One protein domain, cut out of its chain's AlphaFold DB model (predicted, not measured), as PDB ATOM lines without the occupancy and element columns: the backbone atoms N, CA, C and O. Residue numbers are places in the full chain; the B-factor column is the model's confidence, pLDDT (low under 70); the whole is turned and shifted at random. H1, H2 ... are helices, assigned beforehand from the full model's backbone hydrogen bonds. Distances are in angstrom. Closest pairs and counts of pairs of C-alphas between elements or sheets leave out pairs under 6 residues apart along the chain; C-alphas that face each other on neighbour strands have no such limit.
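Overview. This is residues 30 to 92 of the 93 residues of an uncharacterized protein of Deltaproteobacteria bacterium (UniProt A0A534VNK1). Two long helices, H1 and H2, make a long helical hairpin, nearly side by side and running opposite ways, and the short helix H3 packs along one side of it. After H2 the printed part folds back once more, and H3 covers part of the groove between the two long helices, near the middle of the hairpin's length. The printed part has 63 residues with three named helices in the order H1, H2, H3 and no named strand, and its class is all helix. The whole is compact, with a radius of gyration of the C-alphas of 12.0 A, and its outline, 38 by 19 by 16 A, is only just elongated.

Along the chain. Start at C-alpha 30, at (276.259, 289.360, 287.125); from there H1, residues 30 to 53, runs 35.4 A to C-alpha 53 at (286.498, 308.374, 315.194). Past the three residues 54 to 56, find C-alpha 57 at (297.204, 310.929, 309.427), where H2 begins; it holds residues 57 to 77 and is 30.3 A long from first to last C-alpha. Six residues later comes H3, residues 84 to 91, which is 10.4 A long and ends at C-alpha 91, at (289.143, 294.525, 301.741).

Arrangement. Look first at H1 and H2, a helical hairpin: they touch with 32 pairs of C-alphas within 8 A, the closest being those of Ala 51 and Gln 59, 4.7 A apart. Their lines stand at a shallow tilt of 19 degrees, and they run opposite ways. Next look at residues 65 to 72 of H2, the part that touches H3; the closest C-alphas are those of Lys 65 and Leu 90, 6.9 A apart. H2 and H3 are a second helical hairpin, running opposite ways at a steep tilt of 39 degrees. H1 and H3 only just touch, with 3 pairs of C-alphas within 8 A, and of H1 residues 40 to 43 alone take part. Their closest C-alphas, those of Gln 43 and Leu 91, are 6.8 A apart, and the two run the same way at a shallow tilt of 34 degrees, only just short of steep. In the backbone of H2 and H3 every O i to N i+4 pair is within hydrogen-bond range, and in H1 19 of 20 are.

Size, cuts and confidence. The two C-alphas farthest apart are those of Ser 30 and Gly 56, at 39.2 A, while the first and last printed C-alphas, of Ser 30 and Gly 92, are 23.3 A apart. The printed part has no cut. The link from H1 to H2 is tight and the link from H2 to H3 is short. In the B-factor column you will find a mean pLDDT of 86.2 over the printed part of this model, with residues 30 to 31 under 70.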
ATOM      1  N   SER A  30     276.962 288.126 286.735       63.19
ATOM      2  CA  SER A  30     276.259 289.360 287.125       63.19
ATOM      3  C   SER A  30     275.923 289.391 288.617       63.19
ATOM      4  O   SER A  30     275.947 290.462 289.226       63.19
ATOM      5  N   GLY A  31     275.634 288.228 289.211       68.75
ATOM      6  CA  GLY A  31     275.402 288.095 290.650       68.75
ATOM      7  C   GLY A  31     276.692 288.307 291.436       68.75
ATOM      8  O   GLY A  31     276.716 289.104 292.370       68.75
ATOM      9  N   GLU A  32     277.783 287.687 290.986       75.50
ATOM     10  CA  GLU A  32     279.107 287.837 291.593       75.50
ATOM     11  C   GLU A  32     279.604 289.288 291.534       75.50
ATOM     12  O   GLU A  32     280.030 289.845 292.547       75.50
ATOM     13  N   ARG A  33     279.461 289.962 290.380       76.44
ATOM     14  CA  ARG A  33     279.823 291.383 290.245       76.44
ATOM     15  C   ARG A  33     279.032 292.265 291.211       76.44
ATOM     16  O   ARG A  33     279.613 293.150 291.838       76.44
ATOM     17  N   ARG A  34     277.724 292.032 291.342       80.69
ATOM     18  CA  ARG A  34     276.861 292.796 292.252       80.69
ATOM     19  C   ARG A  34     277.232 292.556 293.716       80.69
ATOM     20  O   ARG A  34     277.395 293.524 294.450       80.69
ATOM     21  N   ALA A  35     277.457 291.303 294.108       85.38
ATOM     22  CA  ALA A  35     277.920 290.954 295.451       85.38
ATOM     23  C   ALA A  35     279.281 291.596 295.776       85.38
ATOM     24  O   ALA A  35     279.522 292.044 296.902       85.38
ATOM     25  N   ARG A  36     280.171 291.697 294.780       83.56
ATOM     26  CA  ARG A  36     281.473 292.347 294.939       83.56
ATOM     27  C   ARG A  36     281.345 293.856 295.136       83.56
ATOM     28  O   ARG A  36     281.991 294.394 296.030       83.56
ATOM     29  N   ILE A  37     280.488 294.519 294.357       86.31
ATOM     30  CA  ILE A  37     280.165 295.944 294.537       86.31
ATOM     31  C   ILE A  37     279.587 296.186 295.937       86.31
ATOM     32  O   ILE A  37     280.103 297.034 296.656       86.31
ATOM     33  N   GLU A  38     278.599 295.395 296.367       89.19
ATOM     34  CA  GLU A  38     277.992 295.528 297.702       89.19
ATOM     35  C   GLU A  38     279.018 295.347 298.833       89.19
ATOM     36  O   GLU A  38     278.987 296.060 299.839       89.19
ATOM     37  N   THR A  39     279.968 294.420 298.667       89.69
ATOM     38  CA  THR A  39     281.059 294.220 299.635       89.69
ATOM     39  C   THR A  39     281.972 295.447 299.706       89.69
ATOM     40  O   THR A  39     282.297 295.906 300.802       89.69
ATOM     41  N   MET A  40     282.353 296.018 298.557       88.38
ATOM     42  CA  MET A  40     283.168 297.237 298.508       88.38
ATOM     43  C   MET A  40     282.436 298.446 299.097       88.38
ATOM     44  O   MET A  40     283.047 299.230 299.821       88.38
ATOM     45  N   GLU A  41     281.134 298.593 298.836       89.62
ATOM     46  CA  GLU A  41     280.314 299.675 299.395       89.62
ATOM     47  C   GLU A  41     280.237 299.587 300.920       89.62
ATOM     48  O   GLU A  41     280.414 300.594 301.612       89.62
ATOM     49  N   ARG A  42     280.037 298.378 301.460       90.94
ATOM     50  CA  ARG A  42     280.046 298.149 302.909       90.94
ATOM     51  C   ARG A  42     281.397 298.526 303.515       90.94
ATOM     52  O   ARG A  42     281.431 299.278 304.486       90.94
ATOM     53  N   GLN A  43     282.501 298.089 302.908       90.94
ATOM     54  CA  GLN A  43     283.844 298.424 303.384       90.94
ATOM     55  C   GLN A  43     284.123 299.936 303.323       90.94
ATOM     56  O   GLN A  43     284.699 300.512 304.246       90.94
ATOM     57  N   ALA A  44     283.678 300.613 302.261       89.19
ATOM     58  CA  ALA A  44     283.800 302.061 302.131       89.19
ATOM     59  C   ALA A  44     283.036 302.800 303.247       89.19
ATOM     60  O   ALA A  44     283.544 303.782 303.801       89.19
ATOM     61  N   GLN A  45     281.850 302.312 303.624       89.31
ATOM     62  CA  GLN A  45     281.088 302.840 304.759       89.31
ATOM     63  C   GLN A  45     281.782 302.575 306.099       89.31
ATOM     64  O   GLN A  45     281.810 303.470 306.946       89.31
ATOM     65  N   GLU A  46     282.392 301.404 306.286       90.56
ATOM     66  CA  GLU A  46     283.193 301.108 307.479       90.56
ATOM     67  C   GLU A  46     284.391 302.052 307.600       90.56
ATOM     68  O   GLU A  46     284.601 302.636 308.664       90.56
ATOM     69  N   PHE A  47     285.126 302.299 306.511       89.75
ATOM     70  CA  PHE A  47     286.202 303.293 306.504       89.75
ATOM     71  C   PHE A  47     285.690 304.701 306.795       89.75
ATOM     72  O   PHE A  47     286.337 305.438 307.538       89.75
ATOM     73  N   ALA A  48     284.520 305.080 306.272       88.19
ATOM     74  CA  ALA A  48     283.897 306.360 306.594       88.19
ATOM     75  C   ALA A  48     283.532 306.462 308.085       88.19
ATOM     76  O   ALA A  48     283.750 307.509 308.698       88.19
ATOM     77  N   GLY A  49     282.996 305.391 308.675       90.00
ATOM     78  CA  GLY A  49     282.673 305.308 310.098       90.00
ATOM     79  C   GLY A  49     283.921 305.362 310.980       90.00
ATOM     80  O   GLY A  49     283.986 306.164 311.910       90.00
ATOM     81  N   ALA A  50     284.949 304.583 310.643       88.44
ATOM     82  CA  ALA A  50     286.230 304.573 311.339       88.44
ATOM     83  C   ALA A  50     286.936 305.935 311.244       88.44
ATOM     84  O   ALA A  50     287.422 306.448 312.251       88.44
ATOM     85  N   ALA A  51     286.914 306.580 310.072       88.94
ATOM     86  CA  ALA A  51     287.521 307.891 309.865       88.94
ATOM     87  C   ALA A  51     286.897 308.979 310.753       88.94
ATOM     88  O   ALA A  51     287.612 309.885 311.171       88.94
ATOM     89  N   ARG A  52     285.599 308.893 311.086       88.38
ATOM     90  CA  ARG A  52     284.948 309.851 312.006       88.38
ATOM     91  C   ARG A  52     285.500 309.781 313.429       88.38
ATOM     92  O   ARG A  52     285.484 310.789 314.125       88.38
ATOM     93  N   ASN A  53     285.976 308.610 313.847       88.50
ATOM     94  CA  ASN A  53     286.498 308.374 315.194       88.50
ATOM     95  C   ASN A  53     288.026 308.521 315.280       88.50
ATOM     96  O   ASN A  53     288.590 308.460 316.371       88.50
ATOM     97  N   MET A  54     288.702 308.725 314.149       88.50
ATOM     98  CA  MET A  54     290.149 308.917 314.074       88.50
ATOM     99  C   MET A  54     290.507 310.380 313.804       88.50
ATOM    100  O   MET A  54     289.679 311.178 313.372       88.50
ATOM    101  N   LYS A  55     291.765 310.749 314.062       86.88
ATOM    102  CA  LYS A  55     292.291 312.097 313.808       86.88
ATOM    103  C   LYS A  55     293.629 312.037 313.077       86.88
ATOM    104  O   LYS A  55     294.366 311.055 313.175       86.88
ATOM    105  N   GLY A  56     293.952 313.112 312.361       90.06
ATOM    106  CA  GLY A  56     295.257 313.299 311.728       90.06
ATOM    107  C   GLY A  56     295.525 312.315 310.585       90.06
ATOM    108  O   GLY A  56     294.659 312.065 309.749       90.06
ATOM    109  N   ALA A  57     296.741 311.766 310.536       88.88
ATOM    110  CA  ALA A  57     297.204 310.929 309.427       88.88
ATOM    111  C   ALA A  57     296.338 309.676 309.199       88.88
ATOM    112  O   ALA A  57     296.053 309.330 308.054       88.88
ATOM    113  N   HIS A  58     295.859 309.045 310.276       87.44
ATOM    114  CA  HIS A  58     295.007 307.854 310.200       87.44
ATOM    115  C   HIS A  58     293.642 308.146 309.566       87.44
ATOM    116  O   HIS A  58     293.169 307.391 308.719       87.44
ATOM    117  N   GLN A  59     293.029 309.284 309.905       91.25
ATOM    118  CA  GLN A  59     291.783 309.717 309.271       91.25
ATOM    119  C   GLN A  59     291.975 309.909 307.760       91.25
ATOM    120  O   GLN A  59     291.162 309.437 306.967       91.25
ATOM    121  N   GLN A  60     293.063 310.565 307.350       91.25
ATOM    122  CA  GLN A  60     293.351 310.778 305.931       91.25
ATOM    123  C   GLN A  60     293.668 309.482 305.180       91.25
ATOM    124  O   GLN A  60     293.352 309.360 303.997       91.25
ATOM    125  N   GLU A  61     294.297 308.504 305.828       91.88
ATOM    126  CA  GLU A  61     294.512 307.185 305.237       91.88
ATOM    127  C   GLU A  61     293.188 306.462 304.967       91.88
ATOM    128  O   GLU A  61     292.971 305.986 303.853       91.88
ATOM    129  N   LEU A  62     292.275 306.446 305.940       90.75
ATOM    130  CA  LEU A  62     290.959 305.826 305.780       90.75
ATOM    131  C   LEU A  62     290.118 306.511 304.700       90.75
ATOM    132  O   LEU A  62     289.486 305.835 303.891       90.75
ATOM    133  N   LEU A  63     290.153 307.844 304.630       90.56
ATOM    134  CA  LEU A  63     289.474 308.590 303.568       90.56
ATOM    135  C   LEU A  63     290.056 308.282 302.181       90.56
ATOM    136  O   LEU A  63     289.298 308.142 301.225       90.56
ATOM    137  N   ARG A  64     291.381 308.110 302.065       93.06
ATOM    138  CA  ARG A  64     292.021 307.680 300.810       93.06
ATOM    139  C   ARG A  64     291.622 306.259 300.419       93.06
ATOM    140  O   ARG A  64     291.299 306.028 299.258       93.06
ATOM    141  N   LYS A  65     291.604 305.323 301.375       90.50
ATOM    142  CA  LYS A  65     291.145 303.938 301.154       90.50
ATOM    143  C   LYS A  65     289.690 303.903 300.680       90.50
ATOM    144  O   LYS A  65     289.385 303.221 299.706       90.50
ATOM    145  N   ARG A  66     288.823 304.709 301.300       91.00
ATOM    146  CA  ARG A  66     287.429 304.893 300.878       91.00
ATOM    147  C   ARG A  66     287.325 305.417 299.443       91.00
ATOM    148  O   ARG A  66     286.655 304.788 298.636       91.00
ATOM    149  N   ALA A  67     287.990 306.528 299.126       91.19
ATOM    150  CA  ALA A  67     287.935 307.120 297.787       91.19
ATOM    151  C   ALA A  67     288.443 306.146 296.708       91.19
ATOM    152  O   ALA A  67     287.923 306.109 295.596       91.19
ATOM    153  N   ARG A  68     289.437 305.316 297.049       91.31
ATOM    154  CA  ARG A  68     289.926 304.266 296.154       91.31
ATOM    155  C   ARG A  68     288.863 303.197 295.905       91.31
ATOM    156  O   ARG A  68     288.612 302.890 294.747       91.31
ATOM    157  N   LEU A  69     288.196 302.694 296.947       90.62
ATOM    158  CA  LEU A  69     287.076 301.756 296.786       90.62
ATOM    159  C   LEU A  69     285.934 302.350 295.952       90.62
ATOM    160  O   LEU A  69     285.436 301.671 295.062       90.62
ATOM    161  N   GLU A  70     285.562 303.611 296.184       91.06
ATOM    162  CA  GLU A  70     284.532 304.306 295.394       91.06
ATOM    163  C   GLU A  70     284.906 304.348 293.900       91.06
ATOM    164  O   GLU A  70     284.092 303.986 293.054       91.06
ATOM    165  N   SER A  71     286.164 304.651 293.566       91.62
ATOM    166  CA  SER A  71     286.641 304.619 292.175       91.62
ATOM    167  C   SER A  71     286.599 303.214 291.551       91.62
ATOM    168  O   SER A  71     286.252 303.059 290.377       91.62
ATOM    169  N   LEU A  72     286.928 302.166 292.315       90.12
ATOM    170  CA  LEU A  72     286.846 300.778 291.840       90.12
ATOM    171  C   LEU A  72     285.392 300.349 291.605       90.12
ATOM    172  O   LEU A  72     285.104 299.689 290.603       90.12
ATOM    173  N   ILE A  73     284.474 300.766 292.481       88.62
ATOM    174  CA  ILE A  73     283.033 300.550 292.325       88.62
ATOM    175  C   ILE A  73     282.533 301.230 291.048       88.62
ATOM    176  O   ILE A  73     281.902 300.565 290.228       88.62
ATOM    177  N   GLU A  74     282.860 302.507 290.827       89.25
ATOM    178  CA  GLU A  74     282.473 303.241 289.613       89.25
ATOM    179  C   GLU A  74     282.966 302.533 288.346       89.25
ATOM    180  O   GLU A  74     282.209 302.351 287.390       89.25
ATOM    181  N   ARG A  75     284.216 302.050 288.346       87.94
ATOM    182  CA  ARG A  75     284.773 301.277 287.227       87.94
ATOM    183  C   ARG A  75     284.031 299.961 287.005       87.94
ATOM    184  O   ARG A  75     283.760 299.619 285.854       87.94
ATOM    185  N   LEU A  76     283.689 299.224 288.065       85.75
ATOM    186  CA  LEU A  76     282.915 297.980 287.955       85.75
ATOM    187  C   LEU A  76     281.491 298.220 287.453       85.75
ATOM    188  O   LEU A  76     281.006 297.432 286.636       85.75
ATOM    189  N   GLN A  77     280.840 299.285 287.928       83.44
ATOM    190  CA  GLN A  77     279.496 299.693 287.515       83.44
ATOM    191  C   GLN A  77     279.471 300.157 286.055       83.44
ATOM    192  O   GLN A  77     278.554 299.803 285.320       83.44
ATOM    193  N   ALA A  78     280.522 300.843 285.599       86.38
ATOM    194  CA  ALA A  78     280.711 301.222 284.198       86.38
ATOM    195  C   ALA A  78     281.023 300.030 283.265       86.38
ATOM    196  O   ALA A  78     281.304 300.223 282.083       86.38
ATOM    197  N   GLY A  79     281.016 298.790 283.773       80.56
ATOM    198  CA  GLY A  79     281.347 297.589 283.001       80.56
ATOM    199  C   GLY A  79     282.849 297.382 282.784       80.56
ATOM    200  O   GLY A  79     283.251 296.445 282.093       80.56
ATOM    201  N   GLY A  80     283.689 298.211 283.405       79.75
ATOM    202  CA  GLY A  80     285.138 298.074 283.388       79.75
ATOM    203  C   GLY A  80     285.619 296.797 284.082       79.75
ATOM    204  O   GLY A  80     284.886 296.128 284.823       79.75
ATOM    205  N   ARG A  81     286.886 296.456 283.821       79.00
ATOM    206  CA  ARG A  81     287.626 295.455 284.593       79.00
ATOM    207  C   ARG A  81     288.386 296.145 285.706       79.00
ATOM    208  O   ARG A  81     288.947 297.222 285.511       79.00
ATOM    209  N   VAL A  82     288.400 295.488 286.850       81.88
ATOM    210  CA  VAL A  82     289.102 295.942 288.038       81.88
ATOM    211  C   VAL A  82     289.925 294.776 288.546       81.88
ATOM    212  O   VAL A  82     289.485 293.627 288.450       81.88
ATOM    213  N   ASP A  83     291.136 295.080 288.986       84.62
ATOM    214  CA  ASP A  83     292.080 294.076 289.438       84.62
ATOM    215  C   ASP A  83     291.572 293.444 290.749       84.62
ATOM    216  O   ASP A  83     291.228 294.176 291.685       84.62
ATOM    217  N   PRO A  84     291.432 292.109 290.813       78.75
ATOM    218  CA  PRO A  84     290.940 291.448 292.007       78.75
ATOM    219  C   PRO A  84     291.894 291.588 293.197       78.75
ATOM    220  O   PRO A  84     291.396 291.757 294.305       78.75
ATOM    221  N   ASP A  85     293.209 291.598 292.974       84.50
ATOM    222  CA  ASP A  85     294.210 291.749 294.030       84.50
ATOM    223  C   ASP A  85     294.171 293.171 294.614       84.50
ATOM    224  O   ASP A  85     294.322 293.365 295.820       84.50
ATOM    225  N   GLU A  86     293.898 294.185 293.780       82.75
ATOM    226  CA  GLU A  86     293.699 295.565 294.254       82.75
ATOM    227  C   GLU A  86     292.469 295.686 295.167       82.75
ATOM    228  O   GLU A  86     292.495 296.410 296.168       82.75
ATOM    229  N   VAL A  87     291.395 294.973 294.832       81.88
ATOM    230  CA  VAL A  87     290.185 294.911 295.655       81.88
ATOM    231  C   VAL A  87     290.476 294.181 296.964       81.88
ATOM    232  O   VAL A  87     290.151 294.705 298.029       81.88
ATOM    233  N   ASP A  88     291.110 293.014 296.908       82.81
ATOM    234  CA  ASP A  88     291.339 292.174 298.087       82.81
ATOM    235  C   ASP A  88     292.310 292.849 299.075       82.81
ATOM    236  O   ASP A  88     292.032 292.895 300.276       82.81
ATOM    237  N   ALA A  89     293.330 293.555 298.574       84.44
ATOM    238  CA  ALA A  89     294.220 294.385 299.389       84.44
ATOM    239  C   ALA A  89     293.489 295.512 300.150       84.44
ATOM    240  O   ALA A  89     293.902 295.898 301.246       84.44
ATOM    241  N   LEU A  90     292.405 296.059 299.585       82.31
ATOM    242  CA  LEU A  90     291.582 297.089 300.232       82.31
ATOM    243  C   LEU A  90     290.510 296.504 301.154       82.31
ATOM    244  O   LEU A  90     290.106 297.176 302.105       82.31
ATOM    245  N   LEU A  91     290.063 295.277 300.888       81.81
ATOM    246  CA  LEU A  91     289.143 294.525 301.741       81.81
ATOM    247  C   LEU A  91     289.858 293.805 302.899       81.81
ATOM    248  O   LEU A  91     289.192 293.310 303.805       81.81
ATOM    249  N   GLY A  92     291.194 293.758 302.889       74.38
ATOM    250  CA  GLY A  92     291.992 293.056 303.895       74.38
ATOM    251  C   GLY A  92     291.844 291.536 303.820       74.38
ATOM    252  O   GLY A  92     291.866 290.882 304.865       74.38
TER     253      GLY A  92